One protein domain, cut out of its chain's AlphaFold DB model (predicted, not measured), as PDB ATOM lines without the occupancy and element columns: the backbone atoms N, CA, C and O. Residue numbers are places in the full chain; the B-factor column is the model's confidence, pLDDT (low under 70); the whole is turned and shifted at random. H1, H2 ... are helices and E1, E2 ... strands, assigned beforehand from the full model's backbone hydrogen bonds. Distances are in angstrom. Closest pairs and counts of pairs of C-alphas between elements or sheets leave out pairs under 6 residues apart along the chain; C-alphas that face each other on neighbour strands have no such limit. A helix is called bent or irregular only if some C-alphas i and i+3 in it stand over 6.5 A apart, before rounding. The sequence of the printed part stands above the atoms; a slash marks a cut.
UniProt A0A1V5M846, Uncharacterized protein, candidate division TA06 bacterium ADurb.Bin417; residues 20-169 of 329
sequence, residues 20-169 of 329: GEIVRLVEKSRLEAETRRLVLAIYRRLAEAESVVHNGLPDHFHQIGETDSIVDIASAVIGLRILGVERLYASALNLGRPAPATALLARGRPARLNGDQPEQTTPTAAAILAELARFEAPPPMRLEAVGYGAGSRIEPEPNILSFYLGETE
ATOM      1  N   GLY A  20      -5.124  13.276  34.105       85.38
ATOM      2  CA  GLY A  20      -6.164  14.267  33.845       85.38
ATOM      3  C   GLY A  20      -5.617  15.694  33.749       85.38
ATOM      4  O   GLY A  20      -6.072  16.475  32.913       85.38
ATOM      5  N   GLU A  21      -4.614  16.038  34.558       88.12
ATOM      6  CA  GLU A  21      -3.935  17.334  34.478       88.12
ATOM      7  C   GLU A  21      -3.115  17.477  33.194       88.12
ATOM      8  O   GLU A  21      -3.184  18.525  32.551       88.12
ATOM      9  N   ILE A  22      -2.399  16.426  32.782       89.38
ATOM     10  CA  ILE A  22      -1.627  16.412  31.530       89.38
ATOM     11  C   ILE A  22      -2.554  16.569  30.325       89.38
ATOM     12  O   ILE A  22      -2.297  17.408  29.461       89.38
ATOM     13  N   VAL A  23      -3.659  15.820  30.279       91.00
ATOM     14  CA  VAL A  23      -4.650  15.917  29.197       91.00
ATOM     15  C   VAL A  23      -5.172  17.349  29.092       91.00
ATOM     16  O   VAL A  23      -5.079  17.956  28.027       91.00
ATOM     17  N   ARG A  24      -5.615  17.940  30.209       92.81
ATOM     18  CA  ARG A  24      -6.101  19.331  30.239       92.81
ATOM     19  C   ARG A  24      -5.032  20.332  29.804       92.81
ATOM     20  O   ARG A  24      -5.353  21.309  29.126       92.81
ATOM     21  N   LEU A  25      -3.776  20.122  30.200       92.75
ATOM     22  CA  LEU A  25      -2.651  20.972  29.811       92.75
ATOM     23  C   LEU A  25      -2.425  20.923  28.293       92.75
ATOM     24  O   LEU A  25      -2.334  21.968  27.646       92.75
ATOM     25  N   VAL A  26      -2.378  19.721  27.719       93.31
ATOM     26  CA  VAL A  26      -2.176  19.501  26.281       93.31
ATOM     27  C   VAL A  26      -3.365  20.028  25.473       93.31
ATOM     28  O   VAL A  26      -3.166  20.674  24.443       93.31
ATOM     29  N   GLU A  27      -4.596  19.850  25.951       93.31
ATOM     30  CA  GLU A  27      -5.808  20.372  25.307       93.31
ATOM     31  C   GLU A  27      -5.859  21.902  25.265       93.31
ATOM     32  O   GLU A  27      -6.240  22.479  24.244       93.31
ATOM     33  N   LYS A  28      -5.433  22.565  26.346       95.31
ATOM     34  CA  LYS A  28      -5.371  24.035  26.438       95.31
ATOM     35  C   LYS A  28      -4.138  24.640  25.761       95.31
ATOM     36  O   LYS A  28      -4.023  25.863  25.671       95.31
ATOM     37  N   SER A  29      -3.204  23.811  25.300       94.44
ATOM     38  CA  SER A  29      -1.977  24.272  24.658       94.44
ATOM     39  C   SER A  29      -2.228  24.865  23.265       94.44
ATOM     40  O   SER A  29      -3.235  24.602  22.602       94.44
ATOM     41  N   ARG A  30      -1.243  25.619  22.765       94.88
ATOM     42  CA  ARG A  30      -1.231  26.162  21.393       94.88
ATOM     43  C   ARG A  30      -0.765  25.149  20.336       94.88
ATOM     44  O   ARG A  30      -0.449  25.549  19.221       94.88
ATOM     45  N   LEU A  31      -0.681  23.862  20.679       93.75
ATOM     46  CA  LEU A  31      -0.318  22.819  19.723       93.75
ATOM     47  C   LEU A  31      -1.374  22.716  18.615       93.75
ATOM     48  O   LEU A  31      -2.575  22.783  18.889       93.75
ATOM     49  N   GLU A  32      -0.915  22.515  17.377       93.81
ATOM     50  CA  GLU A  32      -1.781  22.194  16.239       93.81
ATOM     51  C   GLU A  32      -2.645  20.963  16.540       93.81
ATOM     52  O   GLU A  32      -2.212  20.059  17.258       93.81
ATOM     53  N   ALA A  33      -3.847  20.904  15.956       92.00
ATOM     54  CA  ALA A  33      -4.831  19.856  16.240       92.00
ATOM     55  C   ALA A  33      -4.254  18.435  16.102       92.00
ATOM     56  O   ALA A  33      -4.455  17.598  16.980       92.00
ATOM     57  N   GLU A  34      -3.477  18.186  15.048       90.75
ATOM     58  CA  GLU A  34      -2.869  16.877  14.809       90.75
ATOM     59  C   GLU A  34      -1.724  16.569  15.788       90.75
ATOM     60  O   GLU A  34      -1.657  15.471  16.333       90.75
ATOM     61  N   THR A  35      -0.861  17.546  16.088       94.75
ATOM     62  CA  THR A  35       0.185  17.406  17.117       94.75
ATOM     63  C   THR A  35      -0.431  17.065  18.469       94.75
ATOM     64  O   THR A  35       0.013  16.140  19.142       94.75
ATOM     65  N   ARG A  36      -1.491  17.782  18.849       96.50
ATOM     66  CA  ARG A  36      -2.235  17.554  20.088       96.50
ATOM     67  C   ARG A  36      -2.819  16.142  20.134       96.50
ATOM     68  O   ARG A  36      -2.655  15.463  21.142       96.50
ATOM     69  N   ARG A  37      -3.452  15.692  19.044       96.56
ATOM     70  CA  ARG A  37      -4.016  14.339  18.915       96.56
ATOM     71  C   ARG A  37      -2.961  13.261  19.170       96.56
ATOM     72  O   ARG A  37      -3.201  12.365  19.972       96.56
ATOM     73  N   LEU A  38      -1.797  13.373  18.528       96.62
ATOM     74  CA  LEU A  38      -0.705  12.402  18.663       96.62
ATOM     75  C   LEU A  38      -0.086  12.413  20.066       96.62
ATOM     76  O   LEU A  38       0.122  11.353  20.646       96.62
ATOM     77  N   VAL A  39       0.155  13.595  20.646       96.69
ATOM     78  CA  VAL A  39       0.669  13.715  22.023       96.69
ATOM     79  C   VAL A  39      -0.284  13.050  23.020       96.69
ATOM     80  O   VAL A  39       0.158  12.265  23.856       96.69
ATOM     81  N   LEU A  40      -1.593  13.304  22.910       95.75
ATOM     82  CA  LEU A  40      -2.598  12.670  23.768       95.75
ATOM     83  C   LEU A  40      -2.661  11.148  23.568       95.75
ATOM     84  O   LEU A  40      -2.824  10.419  24.543       95.75
ATOM     85  N   ALA A  41      -2.500  10.653  22.339       96.38
ATOM     86  CA  ALA A  41      -2.471   9.217  22.062       96.38
ATOM     87  C   ALA A  41      -1.254   8.519  22.701       96.38
ATOM     88  O   ALA A  41      -1.400   7.454  23.302       96.38
ATOM     89  N   ILE A  42      -0.072   9.146  22.656       96.31
ATOM     90  CA  ILE A  42       1.136   8.649  23.338       96.31
ATOM     91  C   ILE A  42       0.909   8.599  24.852       96.31
ATOM     92  O   ILE A  42       1.176   7.578  25.488       96.31
ATOM     93  N   TYR A  43       0.359   9.670  25.429       93.44
ATOM     94  CA  TYR A  43       0.035   9.717  26.855       93.44
ATOM     95  C   TYR A  43      -0.988   8.669  27.270       93.44
ATOM     96  O   TYR A  43      -0.847   8.061  28.328       93.44
ATOM     97  N   ARG A  44      -1.992   8.422  26.431       92.75
ATOM     98  CA  ARG A  44      -2.969   7.366  26.671       92.75
ATOM     99  C   ARG A  44      -2.295   5.997  26.763       92.75
ATOM    100  O   ARG A  44      -2.587   5.260  27.697       92.75
ATOM    101  N   ARG A  45      -1.360   5.672  25.860       92.88
ATOM    102  CA  ARG A  45      -0.601   4.409  25.941       92.88
ATOM    103  C   ARG A  45       0.203   4.291  27.228       92.88
ATOM    104  O   ARG A  45       0.216   3.221  27.830       92.88
ATOM    105  N   LEU A  46       0.870   5.371  27.638       90.69
ATOM    106  CA  LEU A  46       1.607   5.412  28.904       90.69
ATOM    107  C   LEU A  46       0.673   5.143  30.084       90.69
ATOM    108  O   LEU A  46       0.953   4.265  30.889       90.69
ATOM    109  N   ALA A  47      -0.460   5.842  30.146       87.88
ATOM    110  CA  ALA A  47      -1.455   5.673  31.200       87.88
ATOM    111  C   ALA A  47      -2.035   4.249  31.248       87.88
ATOM    112  O   ALA A  47      -2.204   3.677  32.324       87.88
ATOM    113  N   GLU A  48      -2.299   3.647  30.088       88.69
ATOM    114  CA  GLU A  48      -2.760   2.259  29.990       88.69
ATOM    115  C   GLU A  48      -1.699   1.276  30.513       88.69
ATOM    116  O   GLU A  48      -2.040   0.362  31.259       88.69
ATOM    117  N   ALA A  49      -0.416   1.482  30.198       89.56
ATOM    118  CA  ALA A  49       0.665   0.631  30.696       89.56
ATOM    119  C   ALA A  49       0.883   0.788  32.210       89.56
ATOM    120  O   ALA A  49       0.960  -0.210  32.922       89.56
ATOM    121  N   GLU A  50       0.925   2.021  32.712       84.62
ATOM    122  CA  GLU A  50       1.115   2.317  34.138       84.62
ATOM    123  C   GLU A  50      -0.047   1.818  35.001       84.62
ATOM    124  O   GLU A  50       0.165   1.253  36.073       84.62
ATOM    125  N   SER A  51      -1.288   1.945  34.520       84.69
ATOM    126  CA  SER A  51      -2.447   1.466  35.281       84.69
ATOM    127  C   SER A  51      -2.413  -0.051  35.500       84.69
ATOM    128  O   SER A  51      -2.819  -0.517  36.560       84.69
ATOM    129  N   VAL A  52      -1.866  -0.832  34.562       85.94
ATOM    130  CA  VAL A  52      -1.669  -2.280  34.748       85.94
ATOM    131  C   VAL A  52      -0.626  -2.568  35.829       85.94
ATOM    132  O   VAL A  52      -0.820  -3.477  36.631       85.94
ATOM    133  N   VAL A  53       0.465  -1.799  35.878       85.06
ATOM    134  CA  VAL A  53       1.541  -1.969  36.872       85.06
ATOM    135  C   VAL A  53       1.064  -1.604  38.280       85.06
ATOM    136  O   VAL A  53       1.428  -2.267  39.250       85.06
ATOM    137  N   HIS A  54       0.214  -0.584  38.391       78.12
ATOM    138  CA  HIS A  54      -0.243  -0.015  39.658       78.12
ATOM    139  C   HIS A  54      -1.681  -0.418  40.046       78.12
ATOM    140  O   HIS A  54      -2.349   0.301  40.787       78.12
ATOM    141  N   ASN A  55      -2.161  -1.581  39.583       69.50
ATOM    142  CA  ASN A  55      -3.467  -2.162  39.944       69.50
ATOM    143  C   ASN A  55      -4.680  -1.237  39.700       69.50
ATOM    144  O   ASN A  55      -5.626  -1.206  40.484       69.50
ATOM    145  N   GLY A  56      -4.676  -0.494  38.596       60.59
ATOM    146  CA  GLY A  56      -5.831   0.267  38.121       60.59
ATOM    147  C   GLY A  56      -5.997   1.662  38.723       60.59
ATOM    148  O   GLY A  56      -7.037   2.270  38.491       60.59
ATOM    149  N   LEU A  57      -5.008   2.192  39.454       54.97
ATOM    150  CA  LEU A  57      -4.994   3.591  39.899       54.97
ATOM    151  C   LEU A  57      -4.230   4.466  38.882       54.97
ATOM    152  O   LEU A  57      -2.999   4.467  38.892       54.97
ATOM    153  N   PRO A  58      -4.912   5.228  38.005       51.50
ATOM    154  CA  PRO A  58      -4.265   6.105  37.023       51.50
ATOM    155  C   PRO A  58      -3.682   7.406  37.615       51.50
ATOM    156  O   PRO A  58      -3.195   8.246  36.861       51.50
ATOM    157  N   ASP A  59      -3.740   7.612  38.934       49.66
ATOM    158  CA  ASP A  59      -3.607   8.952  39.527       49.66
ATOM    159  C   ASP A  59      -2.216   9.320  40.061       49.66
ATOM    160  O   ASP A  59      -2.004  10.465  40.468       49.66
ATOM    161  N   HIS A  60      -1.229   8.423  39.995       51.78
ATOM    162  CA  HIS A  60       0.130   8.734  40.444       51.78
ATOM    163  C   HIS A  60       1.191   8.378  39.395       51.78
ATOM    164  O   HIS A  60       1.929   7.406  39.534       51.78
ATOM    165  N   PHE A  61       1.316   9.205  38.348       56.69
ATOM    166  CA  PHE A  61       2.515   9.181  37.502       56.69
ATOM    167  C   PHE A  61       3.695   9.715  38.307       56.69
ATOM    168  O   PHE A  61       3.947  10.919  38.339       56.69
ATOM    169  N   HIS A  62       4.432   8.824  38.963       53.72
ATOM    170  CA  HIS A  62       5.584   9.228  39.764       53.72
ATOM    171  C   HIS A  62       6.790   9.668  38.918       53.72
ATOM    172  O   HIS A  62       7.608  10.418  39.430       53.72
ATOM    173  N   GLN A  63       6.883   9.254  37.645       52.81
ATOM    174  CA  GLN A  63       7.970   9.648  36.723       52.81
ATOM    175  C   GLN A  63       7.491  10.273  35.397       52.81
ATOM    176  O   GLN A  63       8.262  10.925  34.709       52.81
ATOM    177  N   ILE A  64       6.222  10.095  35.012       61.31
ATOM    178  CA  ILE A  64       5.726  10.421  33.652       61.31
ATOM    179  C   ILE A  64       4.915  11.732  33.604       61.31
ATOM    180  O   ILE A  64       4.688  12.300  32.534       61.31
ATOM    181  N   GLY A  65       4.497  12.239  34.768       58.84
ATOM    182  CA  GLY A  65       3.835  13.540  34.915       58.84
ATOM    183  C   GLY A  65       4.799  14.704  35.134       58.84
ATOM    184  O   GLY A  65       4.359  15.836  35.368       58.84
ATOM    185  N   GLU A  66       6.100  14.426  35.088       78.06
ATOM    186  CA  GLU A  66       7.148  15.426  35.184       78.06
ATOM    187  C   GLU A  66       7.213  16.284  33.910       78.06
ATOM    188  O   GLU A  66       6.825  15.889  32.804       78.06
ATOM    189  N   THR A  67       7.666  17.522  34.087       80.19
ATOM    190  CA  THR A  67       7.725  18.513  33.007       80.19
ATOM    191  C   THR A  67       8.687  18.094  31.890       80.19
ATOM    192  O   THR A  67       8.463  18.457  30.735       80.19
ATOM    193  N   ASP A  68       9.718  17.308  32.197       82.44
ATOM    194  CA  ASP A  68      10.655  16.764  31.210       82.44
ATOM    195  C   ASP A  68       9.959  15.821  30.214       82.44
ATOM    196  O   ASP A  68      10.054  16.038  29.010       82.44
ATOM    197  N   SER A  69       9.146  14.883  30.696       84.50
ATOM    198  CA  SER A  69       8.416  13.903  29.894       84.50
ATOM    199  C   SER A  69       7.380  14.571  28.988       84.50
ATOM    200  O   SER A  69       7.223  14.182  27.828       84.50
ATOM    201  N   ILE A  70       6.715  15.625  29.479       88.56
ATOM    202  CA  ILE A  70       5.795  16.449  28.672       88.56
ATOM    203  C   ILE A  70       6.539  17.117  27.524       88.56
ATOM    204  O   ILE A  70       6.086  17.071  26.376       88.56
ATOM    205  N   VAL A  71       7.684  17.731  27.823       90.44
ATOM    206  CA  VAL A  71       8.494  18.402  26.808       90.44
ATOM    207  C   VAL A  71       9.083  17.389  25.829       90.44
ATOM    208  O   VAL A  71       9.067  17.667  24.634       90.44
ATOM    209  N   ASP A  72       9.524  16.216  26.278       89.75
ATOM    210  CA  ASP A  72      10.100  15.173  25.427       89.75
ATOM    211  C   ASP A  72       9.080  14.626  24.424       89.75
ATOM    212  O   ASP A  72       9.342  14.621  23.218       89.75
ATOM    213  N   ILE A  73       7.884  14.238  24.886       94.19
ATOM    214  CA  ILE A  73       6.822  13.719  24.010       94.19
ATOM    215  C   ILE A  73       6.373  14.795  23.023       94.19
ATOM    216  O   ILE A  73       6.307  14.547  21.815       94.19
ATOM    217  N   ALA A  74       6.091  16.006  23.510       94.81
ATOM    218  CA  ALA A  74       5.652  17.095  22.646       94.81
ATOM    219  C   ALA A  74       6.729  17.455  21.613       94.81
ATOM    220  O   ALA A  74       6.419  17.594  20.428       94.81
ATOM    221  N   SER A  75       7.993  17.551  22.029       93.69
ATOM    222  CA  SER A  75       9.108  17.902  21.144       93.69
ATOM    223  C   SER A  75       9.398  16.809  20.123       93.69
ATOM    224  O   SER A  75       9.704  17.138  18.979       93.69
ATOM    225  N   ALA A  76       9.254  15.530  20.478       94.69
ATOM    226  CA  ALA A  76       9.389  14.428  19.530       94.69
ATOM    227  C   ALA A  76       8.333  14.523  18.417       94.69
ATOM    228  O   ALA A  76       8.678  14.491  17.235       94.69
ATOM    229  N   VAL A  77       7.057  14.721  18.775       97.06
ATOM    230  CA  VAL A  77       5.967  14.861  17.793       97.06
ATOM    231  C   VAL A  77       6.155  16.116  16.935       97.06
ATOM    232  O   VAL A  77       6.044  16.051  15.710       97.06
ATOM    233  N   ILE A  78       6.472  17.258  17.553       95.56
ATOM    234  CA  ILE A  78       6.734  18.514  16.834       95.56
ATOM    235  C   ILE A  78       7.924  18.347  15.886       95.56
ATOM    236  O   ILE A  78       7.837  18.745  14.727       95.56
ATOM    237  N   GLY A  79       9.013  17.731  16.347       94.50
ATOM    238  CA  GLY A  79      10.218  17.494  15.560       94.50
ATOM    239  C   GLY A  79       9.936  16.653  14.319       94.50
ATOM    240  O   GLY A  79      10.292  17.061  13.217       94.50
ATOM    241  N   LEU A  80       9.219  15.535  14.470       95.62
ATOM    242  CA  LEU A  80       8.810  14.691  13.342       95.62
ATOM    243  C   LEU A  80       7.955  15.461  12.326       95.62
ATOM    244  O   LEU A  80       8.154  15.319  11.120       95.62
ATOM    245  N   ARG A  81       7.047  16.324  12.797       93.81
ATOM    246  CA  ARG A  81       6.203  17.154  11.924       93.81
ATOM    247  C   ARG A  81       6.984  18.243  11.198       93.81
ATOM    248  O   ARG A  81       6.768  18.433  10.006       93.81
ATOM    249  N   ILE A  82       7.904  18.929  11.880       93.75
ATOM    250  CA  ILE A  82       8.791  19.929  11.262       93.75
ATOM    251  C   ILE A  82       9.660  19.277  10.181       93.75
ATOM    252  O   ILE A  82       9.863  19.865   9.121       93.75
ATOM    253  N   LEU A  83      10.129  18.050  10.427       93.62
ATOM    254  CA  LEU A  83      10.889  17.258   9.459       93.62
ATOM    255  C   LEU A  83      10.024  16.683   8.323       93.62
ATOM    256  O   LEU A  83      10.574  16.105   7.391       93.62
ATOM    257  N   GLY A  84       8.696  16.828   8.376       91.69
ATOM    258  CA  GLY A  84       7.787  16.296   7.359       91.69
ATOM    259  C   GLY A  84       7.734  14.767   7.322       91.69
ATOM    260  O   GLY A  84       7.494  14.194   6.263       91.69
ATOM    261  N   VAL A  85       7.978  14.091   8.450       94.19
ATOM    262  CA  VAL A  85       7.964  12.624   8.518       94.19
ATOM    263  C   VAL A  85       6.532  12.106   8.387       94.19
ATOM    264  O   VAL A  85       5.705  12.300   9.275       94.19
ATOM    265  N   GLU A  86       6.254  11.406   7.288       90.88
ATOM    266  CA  GLU A  86       4.956  10.761   7.038       90.88
ATOM    267  C   GLU A  86       4.879   9.339   7.612       90.88
ATOM    268  O   GLU A  86       3.812   8.868   8.002       90.88
ATOM    269  N   ARG A  87       6.014   8.630   7.647       92.81
ATOM    270  CA  ARG A  87       6.125   7.249   8.130       92.81
ATOM    271  C   ARG A  87       7.391   7.097   8.962       92.81
ATOM    272  O   ARG A  87       8.473   7.436   8.492       92.81
ATOM    273  N   LEU A  88       7.247   6.558  10.170       96.56
ATOM    274  CA  LEU A  88       8.353   6.262  11.073       96.56
ATOM    275  C   LEU A  88       8.546   4.744  11.168       96.56
ATOM    276  O   LEU A  88       7.588   4.010  11.410       96.56
ATOM    277  N   TYR A  89       9.782   4.288  10.994       96.19
ATOM    278  CA  TYR A  89      10.172   2.885  11.118       96.19
ATOM    279  C   TYR A  89      11.167   2.736  12.264       96.19
ATOM    280  O   TYR A  89      12.029   3.595  12.454       96.19
ATOM    281  N   ALA A  90      11.049   1.650  13.021       96.44
ATOM    282  CA  ALA A  90      11.924   1.343  14.142       96.44
ATOM    283  C   ALA A  90      12.461  -0.087  14.039       96.44
ATOM    284  O   ALA A  90      11.747  -1.021  13.672       96.44
ATOM    285  N   SER A  91      13.733  -0.257  14.393       94.44
ATOM    286  CA  SER A  91      14.318  -1.575  14.628       94.44
ATOM    287  C   SER A  91      13.819  -2.160  15.957       94.44
ATOM    288  O   SER A  91      13.065  -1.521  16.695       94.44
ATOM    289  N   ALA A  92      14.231  -3.392  16.274       94.62
ATOM    290  CA  ALA A  92      13.890  -4.005  17.554       94.62
ATOM    291  C   ALA A  92      14.378  -3.150  18.736       94.62
ATOM    292  O   ALA A  92      15.551  -2.762  18.773       94.62
ATOM    293  N   LEU A  93      13.488  -2.908  19.704       94.06
ATOM    294  CA  LEU A  93      13.779  -2.109  20.897       94.06
ATOM    295  C   LEU A  93      14.901  -2.758  21.708       94.06
ATOM    296  O   LEU A  93      14.823  -3.945  22.013       94.06
ATOM    297  N   ASN A  94      15.921  -1.993  22.093       92.62
ATOM    298  CA  ASN A  94      16.875  -2.455  23.097       92.62
ATOM    299  C   ASN A  94      16.321  -2.114  24.480       92.62
ATOM    300  O   ASN A  94      16.268  -0.939  24.839       92.62
ATOM    301  N   LEU A  95      15.858  -3.108  25.232       92.50
ATOM    302  CA  LEU A  95      15.188  -2.871  26.510       92.50
ATOM    303  C   LEU A  95      16.149  -2.914  27.703       92.50
ATOM    304  O   LEU A  95      15.877  -2.267  28.713       92.50
ATOM    305  N   GLY A  96      17.271  -3.635  27.604       90.00
ATOM    306  CA  GLY A  96      18.078  -3.971  28.780       90.00
ATOM    307  C   GLY A  96      17.236  -4.749  29.797       90.00
ATOM    308  O   GLY A  96      16.516  -5.679  29.414       90.00
ATOM    309  N   ARG A  97      17.277  -4.333  31.068       89.81
ATOM    310  CA  ARG A  97      16.305  -4.692  32.111       89.81
ATOM    311  C   ARG A  97      15.194  -3.624  32.180       89.81
ATOM    312  O   ARG A  97      15.387  -2.625  32.878       89.81
ATOM    313  N   PRO A  98      14.066  -3.792  31.460       91.88
ATOM    314  CA  PRO A  98      13.030  -2.763  31.365       91.88
ATOM    315  C   PRO A  98      12.275  -2.580  32.682       91.88
ATOM    316  O   PRO A  98      12.058  -3.545  33.420       91.88
ATOM    317  N   ALA A  99      11.784  -1.365  32.928       89.88
ATOM    318  CA  ALA A  99      10.726  -1.158  33.904       89.88
ATOM    319  C   ALA A  99       9.441  -1.911  33.477       89.88
ATOM    320  O   ALA A  99       9.226  -2.146  32.280       89.88
ATOM    321  N   PRO A 100       8.547  -2.272  34.419       90.50
ATOM    322  CA  PRO A 100       7.312  -2.993  34.099       90.50
ATOM    323  C   PRO A 100       6.454  -2.313  33.018       90.50
ATOM    324  O   PRO A 100       5.996  -2.978  32.088       90.50
ATOM    325  N   ALA A 101       6.299  -0.985  33.076       89.81
ATOM    326  CA  ALA A 101       5.542  -0.226  32.080       89.81
ATOM    327  C   ALA A 101       6.193  -0.284  30.685       89.81
ATOM    328  O   ALA A 101       5.509  -0.519  29.687       89.81
ATOM    329  N   THR A 102       7.523  -0.170  30.608       93.00
ATOM    330  CA  THR A 102       8.295  -0.324  29.365       93.00
ATOM    331  C   THR A 102       8.069  -1.698  28.732       93.00
ATOM    332  O   THR A 102       7.835  -1.797  27.525       93.00
ATOM    333  N   ALA A 103       8.078  -2.769  29.536       93.56
ATOM    334  CA  ALA A 103       7.830  -4.125  29.050       93.56
ATOM    335  C   ALA A 103       6.413  -4.283  28.462       93.56
ATOM    336  O   ALA A 103       6.242  -4.910  27.414       93.56
ATOM    337  N   LEU A 104       5.403  -3.672  29.088       94.12
ATOM    338  CA  LEU A 104       4.025  -3.674  28.585       94.12
ATOM    339  C   LEU A 104       3.883  -2.894  27.272       94.12
ATOM    340  O   LEU A 104       3.227  -3.374  26.345       94.12
ATOM    341  N   LEU A 105       4.531  -1.733  27.157       94.94
ATOM    342  CA  LEU A 105       4.538  -0.923  25.933       94.94
ATOM    343  C   LEU A 105       5.224  -1.646  24.765       94.94
ATOM    344  O   LEU A 105       4.787  -1.538  23.616       94.94
ATOM    345  N   ALA A 106       6.260  -2.433  25.056       95.38
ATOM    346  CA  ALA A 106       6.965  -3.247  24.071       95.38
ATOM    347  C   ALA A 106       6.196  -4.515  23.647       95.38
ATOM    348  O   ALA A 106       6.588  -5.176  22.683       95.38
ATOM    349  N   ARG A 107       5.091  -4.874  24.317       93.94
ATOM    350  CA  ARG A 107       4.345  -6.107  24.029       93.94
ATOM    351  C   ARG A 107       3.882  -6.158  22.568       93.94
ATOM    352  O   ARG A 107       3.282  -5.211  22.058       93.94
ATOM    353  N   GLY A 108       4.145  -7.289  21.906       92.56
ATOM    354  CA  GLY A 108       3.806  -7.515  20.496       92.56
ATOM    355  C   GLY A 108       4.748  -6.842  19.492       92.56
ATOM    356  O   GLY A 108       4.443  -6.833  18.303       92.56
ATOM    357  N   ARG A 109       5.873  -6.272  19.948       95.19
ATOM    358  CA  ARG A 109       6.882  -5.621  19.102       95.19
ATOM    359  C   ARG A 109       8.225  -6.353  19.214       95.19
ATOM    360  O   ARG A 109       8.526  -6.903  20.273       95.19
ATOM    361  N   PRO A 110       9.053  -6.353  18.155       95.56
ATOM    362  CA  PRO A 110      10.423  -6.847  18.225       95.56
ATOM    363  C   PRO A 110      11.220  -6.121  19.316       95.56
ATOM    364  O   PRO A 110      11.304  -4.891  19.324       95.56
ATOM    365  N   ALA A 111      11.833  -6.884  20.218       94.25
ATOM    366  CA  ALA A 111      12.617  -6.356  21.328       94.25
ATOM    367  C   ALA A 111      13.793  -7.280  21.667       94.25
ATOM    368  O   ALA A 111      13.721  -8.494  21.486       94.25
ATOM    369  N   ARG A 112      14.877  -6.693  22.177       92.00
ATOM    370  CA  ARG A 112      16.018  -7.382  22.781       92.00
ATOM    371  C   ARG A 112      15.999  -7.128  24.284       92.00
ATOM    372  O   ARG A 112      15.984  -5.976  24.715       92.00
ATOM    373  N   LEU A 113      16.005  -8.208  25.056       89.88
ATOM    374  CA  LEU A 113      16.134  -8.182  26.510       89.88
ATOM    375  C   LEU A 113      17.580  -8.516  26.869       89.88
ATOM    376  O   LEU A 113      18.115  -9.512  26.387       89.88
ATOM    377  N   ASN A 114      18.195  -7.688  27.708       84.88
ATOM    378  CA  ASN A 114      19.539  -7.924  28.220       84.88
ATOM    379  C   ASN A 114      19.557  -7.588  29.716       84.88
ATOM    380  O   ASN A 114      19.663  -6.424  30.093       84.88
ATOM    381  N   GLY A 115      19.393  -8.609  30.560       78.12
ATOM    382  CA  GLY A 115      19.213  -8.441  32.007       78.12
ATOM    383  C   GLY A 115      20.419  -7.838  32.737       78.12
ATOM    384  O   GLY A 115      20.247  -7.279  33.826       78.12
ATOM    385  N   ASP A 116      21.598  -7.906  32.117       83.69
ATOM    386  CA  ASP A 116      22.856  -7.388  32.658       83.69
ATOM    387  C   ASP A 116      22.996  -5.873  32.458       83.69
ATOM    388  O   ASP A 116      23.736  -5.209  33.186       83.69
ATOM    389  N   GLN A 117      22.250  -5.300  31.510       83.75
ATOM    390  CA  GLN A 117      22.220  -3.862  31.263       83.75
ATOM    391  C   GLN A 117      21.050  -3.195  32.007       83.75
ATOM    392  O   GLN A 117      19.964  -3.774  32.122       83.75
ATOM    393  N   PRO A 118      21.220  -1.948  32.494       87.12
ATOM    394  CA  PRO A 118      20.095  -1.165  33.000       87.12
ATOM    395  C   PRO A 118      19.075  -0.901  31.881       87.12
ATOM    396  O   PRO A 118      19.350  -1.154  30.710       87.12
ATOM    397  N   GLU A 119      17.901  -0.370  32.232       89.06
ATOM    398  CA  GLU A 119      16.868  -0.012  31.253       89.06
ATOM    399  C   GLU A 119      17.446   0.868  30.135       89.06
ATOM    400  O   GLU A 119      17.906   1.981  30.395       89.06
ATOM    401  N   GLN A 120      17.436   0.370  28.897       90.75
ATOM    402  CA  GLN A 120      18.018   1.051  27.728       90.75
ATOM    403  C   GLN A 120      16.997   1.907  26.973       90.75
ATOM    404  O   GLN A 120      17.335   2.971  26.458       90.75
ATOM    405  N   THR A 121      15.738   1.474  26.944       91.81
ATOM    406  CA  THR A 121      14.615   2.247  26.407       91.81
ATOM    407  C   THR A 121      13.729   2.664  27.570       91.81
ATOM    408  O   THR A 121      13.210   1.798  28.263       91.81
ATOM    409  N   THR A 122      13.544   3.966  27.778       90.56
ATOM    410  CA  THR A 122      12.668   4.485  28.841       90.56
ATOM    411  C   THR A 122      11.187   4.249  28.513       90.56
ATOM    412  O   THR A 122      10.847   4.109  27.329       90.56
ATOM    413  N   PRO A 123      10.276   4.295  29.507       90.56
ATOM    414  CA  PRO A 123       8.836   4.218  29.256       90.56
ATOM    415  C   PRO A 123       8.367   5.254  28.222       90.56
ATOM    416  O   PRO A 123       7.644   4.921  27.282       90.56
ATOM    417  N   THR A 124       8.860   6.492  28.323       91.06
ATOM    418  CA  THR A 124       8.555   7.591  27.393       91.06
ATOM    419  C   THR A 124       8.953   7.254  25.956       91.06
ATOM    420  O   THR A 124       8.137   7.372  25.039       91.06
ATOM    421  N   ALA A 125      10.183   6.776  25.741       92.50
ATOM    422  CA  ALA A 125      10.654   6.389  24.413       92.50
ATOM    423  C   ALA A 125       9.870   5.188  23.857       92.50
ATOM    424  O   ALA A 125       9.477   5.195  22.687       92.50
ATOM    425  N   ALA A 126       9.587   4.187  24.699       95.19
ATOM    426  CA  ALA A 126       8.787   3.029  24.319       95.19
ATOM    427  C   ALA A 126       7.375   3.438  23.883       95.19
ATOM    428  O   ALA A 126       6.890   2.936  22.874       95.19
ATOM    429  N   ALA A 127       6.733   4.381  24.576       95.44
ATOM    430  CA  ALA A 127       5.403   4.860  24.218       95.44
ATOM    431  C   ALA A 127       5.373   5.668  22.918       95.44
ATOM    432  O   ALA A 127       4.482   5.452  22.093       95.44
ATOM    433  N   ILE A 128       6.357   6.553  22.706       96.31
ATOM    434  CA  ILE A 128       6.501   7.305  21.449       96.31
ATOM    435  C   ILE A 128       6.618   6.329  20.277       96.31
ATOM    436  O   ILE A 128       5.869   6.429  19.305       96.31
ATOM    437  N   LEU A 129       7.528   5.355  20.370       96.81
ATOM    438  CA  LEU A 129       7.734   4.373  19.306       96.81
ATOM    439  C   LEU A 129       6.530   3.437  19.154       96.81
ATOM    440  O   LEU A 129       6.162   3.092  18.035       96.81
ATOM    441  N   ALA A 130       5.880   3.053  20.252       95.94
ATOM    442  CA  ALA A 130       4.709   2.187  20.217       95.94
ATOM    443  C   ALA A 130       3.502   2.824  19.519       95.94
ATOM    444  O   ALA A 130       2.706   2.080  18.939       95.94
ATOM    445  N   GLU A 131       3.358   4.150  19.590       96.81
ATOM    446  CA  GLU A 131       2.285   4.891  18.923       96.81
ATOM    447  C   GLU A 131       2.643   5.293  17.491       96.81
ATOM    448  O   GLU A 131       1.807   5.170  16.600       96.81
ATOM    449  N   LEU A 132       3.867   5.770  17.255       96.88
ATOM    450  CA  LEU A 132       4.212   6.425  15.991       96.88
ATOM    451  C   LEU A 132       4.948   5.526  14.995       96.88
ATOM    452  O   LEU A 132       4.917   5.810  13.797       96.88
ATOM    453  N   ALA A 133       5.648   4.485  15.459       97.19
ATOM    454  CA  ALA A 133       6.565   3.716  14.623       97.19
ATOM    455  C   ALA A 133       5.997   2.363  14.176       97.19
ATOM    456  O   ALA A 133       5.277   1.673  14.901       97.19
ATOM    457  N   ARG A 134       6.408   1.945  12.976       95.88
ATOM    458  CA  ARG A 134       6.254   0.580  12.469       95.88
ATOM    459  C   ARG A 134       7.523  -0.210  12.751       95.88
ATOM    460  O   ARG A 134       8.617   0.234  12.412       95.88
ATOM    461  N   PHE A 135       7.380  -1.389  13.343       95.44
ATOM    462  CA  PHE A 135       8.512  -2.257  13.665       95.44
ATOM    463  C   PHE A 135       8.781  -3.257  12.538       95.44
ATOM    464  O   PHE A 135       8.607  -4.463  12.695       95.44
ATOM    465  N   GLU A 136       9.171  -2.729  11.383       89.81
ATOM    466  CA  GLU A 136       9.492  -3.477  10.167       89.81
ATOM    467  C   GLU A 136      10.651  -2.798   9.422       89.81
ATOM    468  O   GLU A 136      11.020  -1.661   9.731       89.81
ATOM    469  N   ALA A 137      11.246  -3.489   8.447       86.81
ATOM    470  CA  ALA A 137      12.286  -2.888   7.617       86.81
ATOM    471  C   ALA A 137      11.703  -1.717   6.798       86.81
ATOM    472  O   ALA A 137      10.648  -1.887   6.178       86.81
ATOM    473  N   PRO A 138      12.360  -0.541   6.764       87.56
ATOM    474  CA  PRO A 138      11.897   0.555   5.929       87.56
ATOM    475  C   PRO A 138      12.003   0.168   4.444       87.56
ATOM    476  O   PRO A 138      12.910  -0.578   4.062       87.56
ATOM    477  N   PRO A 139      11.112   0.685   3.579       85.56
ATOM    478  CA  PRO A 139      11.257   0.515   2.139       85.56
ATOM    479  C   PRO A 139      12.550   1.186   1.637       85.56
ATOM    480  O   PRO A 139      13.069   2.089   2.300       85.56
ATOM    481  N   PRO A 140      13.056   0.807   0.445       84.69
ATOM    482  CA  PRO A 140      14.198   1.481  -0.163       84.69
ATOM    483  C   PRO A 140      13.997   3.002  -0.211       84.69
ATOM    484  O   PRO A 140      13.000   3.504  -0.740       84.69
ATOM    485  N   MET A 141      14.952   3.737   0.357       87.81
ATOM    486  CA  MET A 141      14.897   5.191   0.488       87.81
ATOM    487  C   MET A 141      16.225   5.829   0.106       87.81
ATOM    488  O   MET A 141      17.298   5.285   0.372       87.81
ATOM    489  N   ARG A 142      16.146   7.018  -0.488       88.81
ATOM    490  CA  ARG A 142      17.298   7.891  -0.684       88.81
ATOM    491  C   ARG A 142      17.502   8.690   0.599       88.81
ATOM    492  O   ARG A 142      16.653   9.504   0.952       88.81
ATOM    493  N   LEU A 143      18.609   8.439   1.297       92.62
ATOM    494  CA  LEU A 143      18.944   9.152   2.530       92.62
ATOM    495  C   LEU A 143      19.182  10.640   2.247       92.62
ATOM    496  O   LEU A 143      19.955  10.991   1.359       92.62
ATOM    497  N   GLU A 144      18.536  11.497   3.029       93.44
ATOM    498  CA  GLU A 144      18.688  12.955   2.983       93.44
ATOM    499  C   GLU A 144      19.483  13.476   4.176       93.44
ATOM    500  O   GLU A 144      20.301  14.383   4.032       93.44
ATOM    501  N   ALA A 145      19.269  12.893   5.356       93.62
ATOM    502  CA  ALA A 145      19.984  13.268   6.564       93.62
ATOM    503  C   ALA A 145      20.158  12.079   7.511       93.62
ATOM    504  O   ALA A 145      19.333  11.167   7.571       93.62
ATOM    505  N   VAL A 146      21.235  12.125   8.293       95.00
ATOM    506  CA  VAL A 146      21.505  11.177   9.376       95.00
ATOM    507  C   VAL A 146      21.795  11.974  10.639       95.00
ATOM    508  O   VAL A 146      22.562  12.936  10.615       95.00
ATOM    509  N   GLY A 147      21.161  11.587  11.740       94.00
ATOM    510  CA  GLY A 147      21.309  12.216  13.044       94.00
ATOM    511  C   GLY A 147      21.622  11.190  14.122       94.00
ATOM    512  O   GLY A 147      21.216  10.035  14.034       94.00
ATOM    513  N   TYR A 148      22.327  11.637  15.159       94.62
ATOM    514  CA  TYR A 148      22.639  10.822  16.327       94.62
ATOM    515  C   TYR A 148      22.230  11.567  17.597       94.62
ATOM    516  O   TYR A 148      22.621  12.722  17.795       94.62
ATOM    517  N   GLY A 149      21.444  10.909  18.443       91.62
ATOM    518  CA  GLY A 149      21.097  11.357  19.788       91.62
ATOM    519  C   GLY A 149      21.934  10.606  20.819       91.62
ATOM    520  O   GLY A 149      22.050   9.392  20.716       91.62
ATOM    521  N   ALA A 150      22.518  11.302  21.790       89.31
ATOM    522  CA  ALA A 150      23.269  10.686  22.883       89.31
ATOM    523  C   ALA A 150      22.489  10.765  24.197       89.31
ATOM    524  O   ALA A 150      22.017  11.841  24.581       89.31
ATOM    525  N   GLY A 151      22.413   9.637  24.904       86.62
ATOM    526  CA  GLY A 151      21.958   9.596  26.287       86.62
ATOM    527  C   GLY A 151      22.983  10.195  27.258       86.62
ATOM    528  O   GLY A 151      24.079  10.616  26.884       86.62
ATOM    529  N   SER A 152      22.615  10.286  28.534       83.56
ATOM    530  CA  SER A 152      23.481  10.836  29.587       83.56
ATOM    531  C   SER A 152      24.426   9.809  30.214       83.56
ATOM    532  O   SER A 152      25.445  10.210  30.777       83.56
ATOM    533  N   ARG A 153      24.105   8.512  30.128       83.75
ATOM    534  CA  ARG A 153      24.896   7.424  30.721       83.75
ATOM    535  C   ARG A 153      26.080   7.053  29.827       83.75
ATOM    536  O   ARG A 153      25.919   6.942  28.614       83.75
ATOM    537  N   ILE A 154      27.239   6.838  30.446       81.94
ATOM    538  CA  ILE A 154      28.435   6.288  29.798       81.94
ATOM    539  C   ILE A 154      28.437   4.786  30.066       81.94
ATOM    540  O   ILE A 154      28.454   4.368  31.222       81.94
ATOM    541  N   GLU A 155      28.399   3.991  29.004       80.81
ATOM    542  CA  GLU A 155      28.253   2.537  29.062       80.81
ATOM    543  C   GLU A 155      29.230   1.868  28.078       80.81
ATOM    544  O   GLU A 155      29.699   2.539  27.151       80.81
ATOM    545  N   PRO A 156      29.570   0.573  28.261       81.06
ATOM    546  CA  PRO A 156      30.452  -0.147  27.337       81.06
ATOM    547  C   PRO A 156      29.915  -0.174  25.901       81.06
ATOM    548  O   PRO A 156      30.674  -0.020  24.947       81.06
ATOM    549  N   GLU A 157      28.597  -0.329  25.753       81.19
ATOM    550  CA  GLU A 157      27.906  -0.106  24.487       81.19
ATOM    551  C   GLU A 157      27.495   1.371  24.384       81.19
ATOM    552  O   GLU A 157      26.939   1.916  25.341       81.19
ATOM    553  N   PRO A 158      27.738   2.050  23.247       84.25
ATOM    554  CA  PRO A 158      27.382   3.456  23.114       84.25
ATOM    555  C   PRO A 158      25.875   3.690  23.294       84.25
ATOM    556  O   PRO A 158      25.066   3.213  22.499       84.25
ATOM    557  N   ASN A 159      25.509   4.498  24.294       87.38
ATOM    558  CA  ASN A 159      24.140   4.967  24.534       87.38
ATOM    559  C   ASN A 159      23.734   6.022  23.485       87.38
ATOM    560  O   ASN A 159      23.676   7.228  23.757       87.38
ATOM    561  N   ILE A 160      23.554   5.559  22.245       90.69
ATOM    562  CA  ILE A 160      23.328   6.383  21.061       90.69
ATOM    563  C   ILE A 160      22.102   5.878  20.295       90.69
ATOM    564  O   ILE A 160      22.029   4.719  19.891       90.69
ATOM    565  N   LEU A 161      21.181   6.792  20.000       92.00
ATOM    566  CA  LEU A 161      20.106   6.598  19.032       92.00
ATOM    567  C   LEU A 161      20.554   7.117  17.666       92.00
ATOM    568  O   LEU A 161      20.988   8.261  17.551       92.00
ATOM    569  N   SER A 162      20.405   6.304  16.622       94.12
ATOM    570  CA  SER A 162      20.617   6.736  15.235       94.12
ATOM    571  C   SER A 162      19.277   6.995  14.554       94.12
ATOM    572  O   SER A 162      18.363   6.178  14.660       94.12
ATOM    573  N   PHE A 163      19.169   8.108  13.835       94.38
ATOM    574  CA  PHE A 163      17.980   8.501  13.085       94.38
ATOM    575  C   PHE A 163      18.348   8.738  11.621       94.38
ATOM    576  O   PHE A 163      19.255   9.517  11.326       94.38
ATOM    577  N   TYR A 164      17.638   8.081  10.709       95.06
ATOM    578  CA  TYR A 164      17.855   8.177   9.268       95.06
ATOM    579  C   TYR A 164      16.613   8.799   8.635       95.06
ATOM    580  O   TYR A 164      15.520   8.249   8.744       95.06
ATOM    581  N   LEU A 165      16.783   9.948   7.986       95.38
ATOM    582  CA  LEU A 165      15.727  10.651   7.270       95.38
ATOM    583  C   LEU A 165      15.982  10.543   5.773       95.38
ATOM    584  O   LEU A 165      17.115  10.706   5.315       95.38
ATOM    585  N   GLY A 166      14.931  10.300   5.002       93.00
ATOM    586  CA  GLY A 166      15.026  10.317   3.556       93.00
ATOM    587  C   GLY A 166      13.698  10.065   2.870       93.00
ATOM    588  O   GLY A 166      12.697   9.728   3.503       93.00
ATOM    589  N   GLU A 167      13.719  10.225   1.556       89.06
ATOM    590  CA  GLU A 167      12.560  10.015   0.705       89.06
ATOM    591  C   GLU A 167      12.540   8.571   0.211       89.06
ATOM    592  O   GLU A 167      13.499   8.070  -0.386       89.06
ATOM    593  N   THR A 168      11.422   7.888   0.437       81.56
ATOM    594  CA  THR A 168      11.161   6.595  -0.197       81.56
ATOM    595  C   THR A 168      10.987   6.818  -1.693       81.56
ATOM    596  O   THR A 168      10.215   7.700  -2.078       81.56
ATOM    597  N   GLU A 169      11.642   6.021  -2.540       68.69
ATOM    598  CA  GLU A 169      11.329   6.050  -3.970       68.69
ATOM    599  C   GLU A 169       9.879   5.597  -4.149       68.69
ATOM    600  O   GLU A 169       9.559   4.414  -4.029       68.69
TER     601      GLU A 169
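Overview. This is residues 20 to 169 of the 329 residues of an uncharacterized protein of candidate division TA06 bacterium ADurb.Bin417 (UniProt A0A1V5M846). A cluster of helices has H5 in its middle, with H2, H3 and H4 packed round it and H1 folded back on H2. A small parallel strand pair, E1 and E2, is linked through H4, and a long hairpin, E3 and E4, bent in E3, lies on the side away from H1 and H2. The 150 printed residues include five named helices and four named strands, in the order H1 H2 H3 E1 H4 E2 H5 E3 E4, a mixed class. The whole is compact, with a radius of gyration of the C-alphas of 15.9 A and spans of 46 by 42 by 28 A.

Arrangement. H1, residues 20 to 28, and H2, residues 33 to 53, form a helical hairpin and touch through residues 36 to 40 alone of H2, closest at the C-alphas of Val 26 and Arg 36, 6.5 A. H2, the hub, touches H5, residues 123 to 132, at a steep tilt of 51 degrees; the C-alphas of Ile 42 and Ala 127 are closest, 5.8 A. E1, residues 93 to 96, H4, residues 100 to 105, and E2, residues 111 to 113, form a strand-helix-strand unit, two parallel strands with a helix between, its crossover right-handed; N 112 and O 93 are 2.8 A apart. E3, residues 141 to 150, and E4, residues 160 to 168, are antiparallel, with N 147 and O 163 at 2.8 A. Every O i to N i+4 pair is within hydrogen-bond range in H1, H4, H5 and H3, residues 67 to 82; in H2 16 of 17 are.

Along the chain. H1 begins at C-alpha 20, (-6.164, 14.267, 33.845). H2 measures 30.7 A, H3 21.8 A, and E3 and E4 24.5 A each. E3 bends by 70 degrees at residue 144. E4 ends at C-alpha 168, (11.161, 6.595, -0.197).

Size, cuts and confidence. The C-alphas of Asn 55 and Glu 169, the two farthest apart, are 47.1 A apart. The printed part has no cut. The link from H2 to H3 is long, and residues 55 to 65 and 169 have pLDDT under 70.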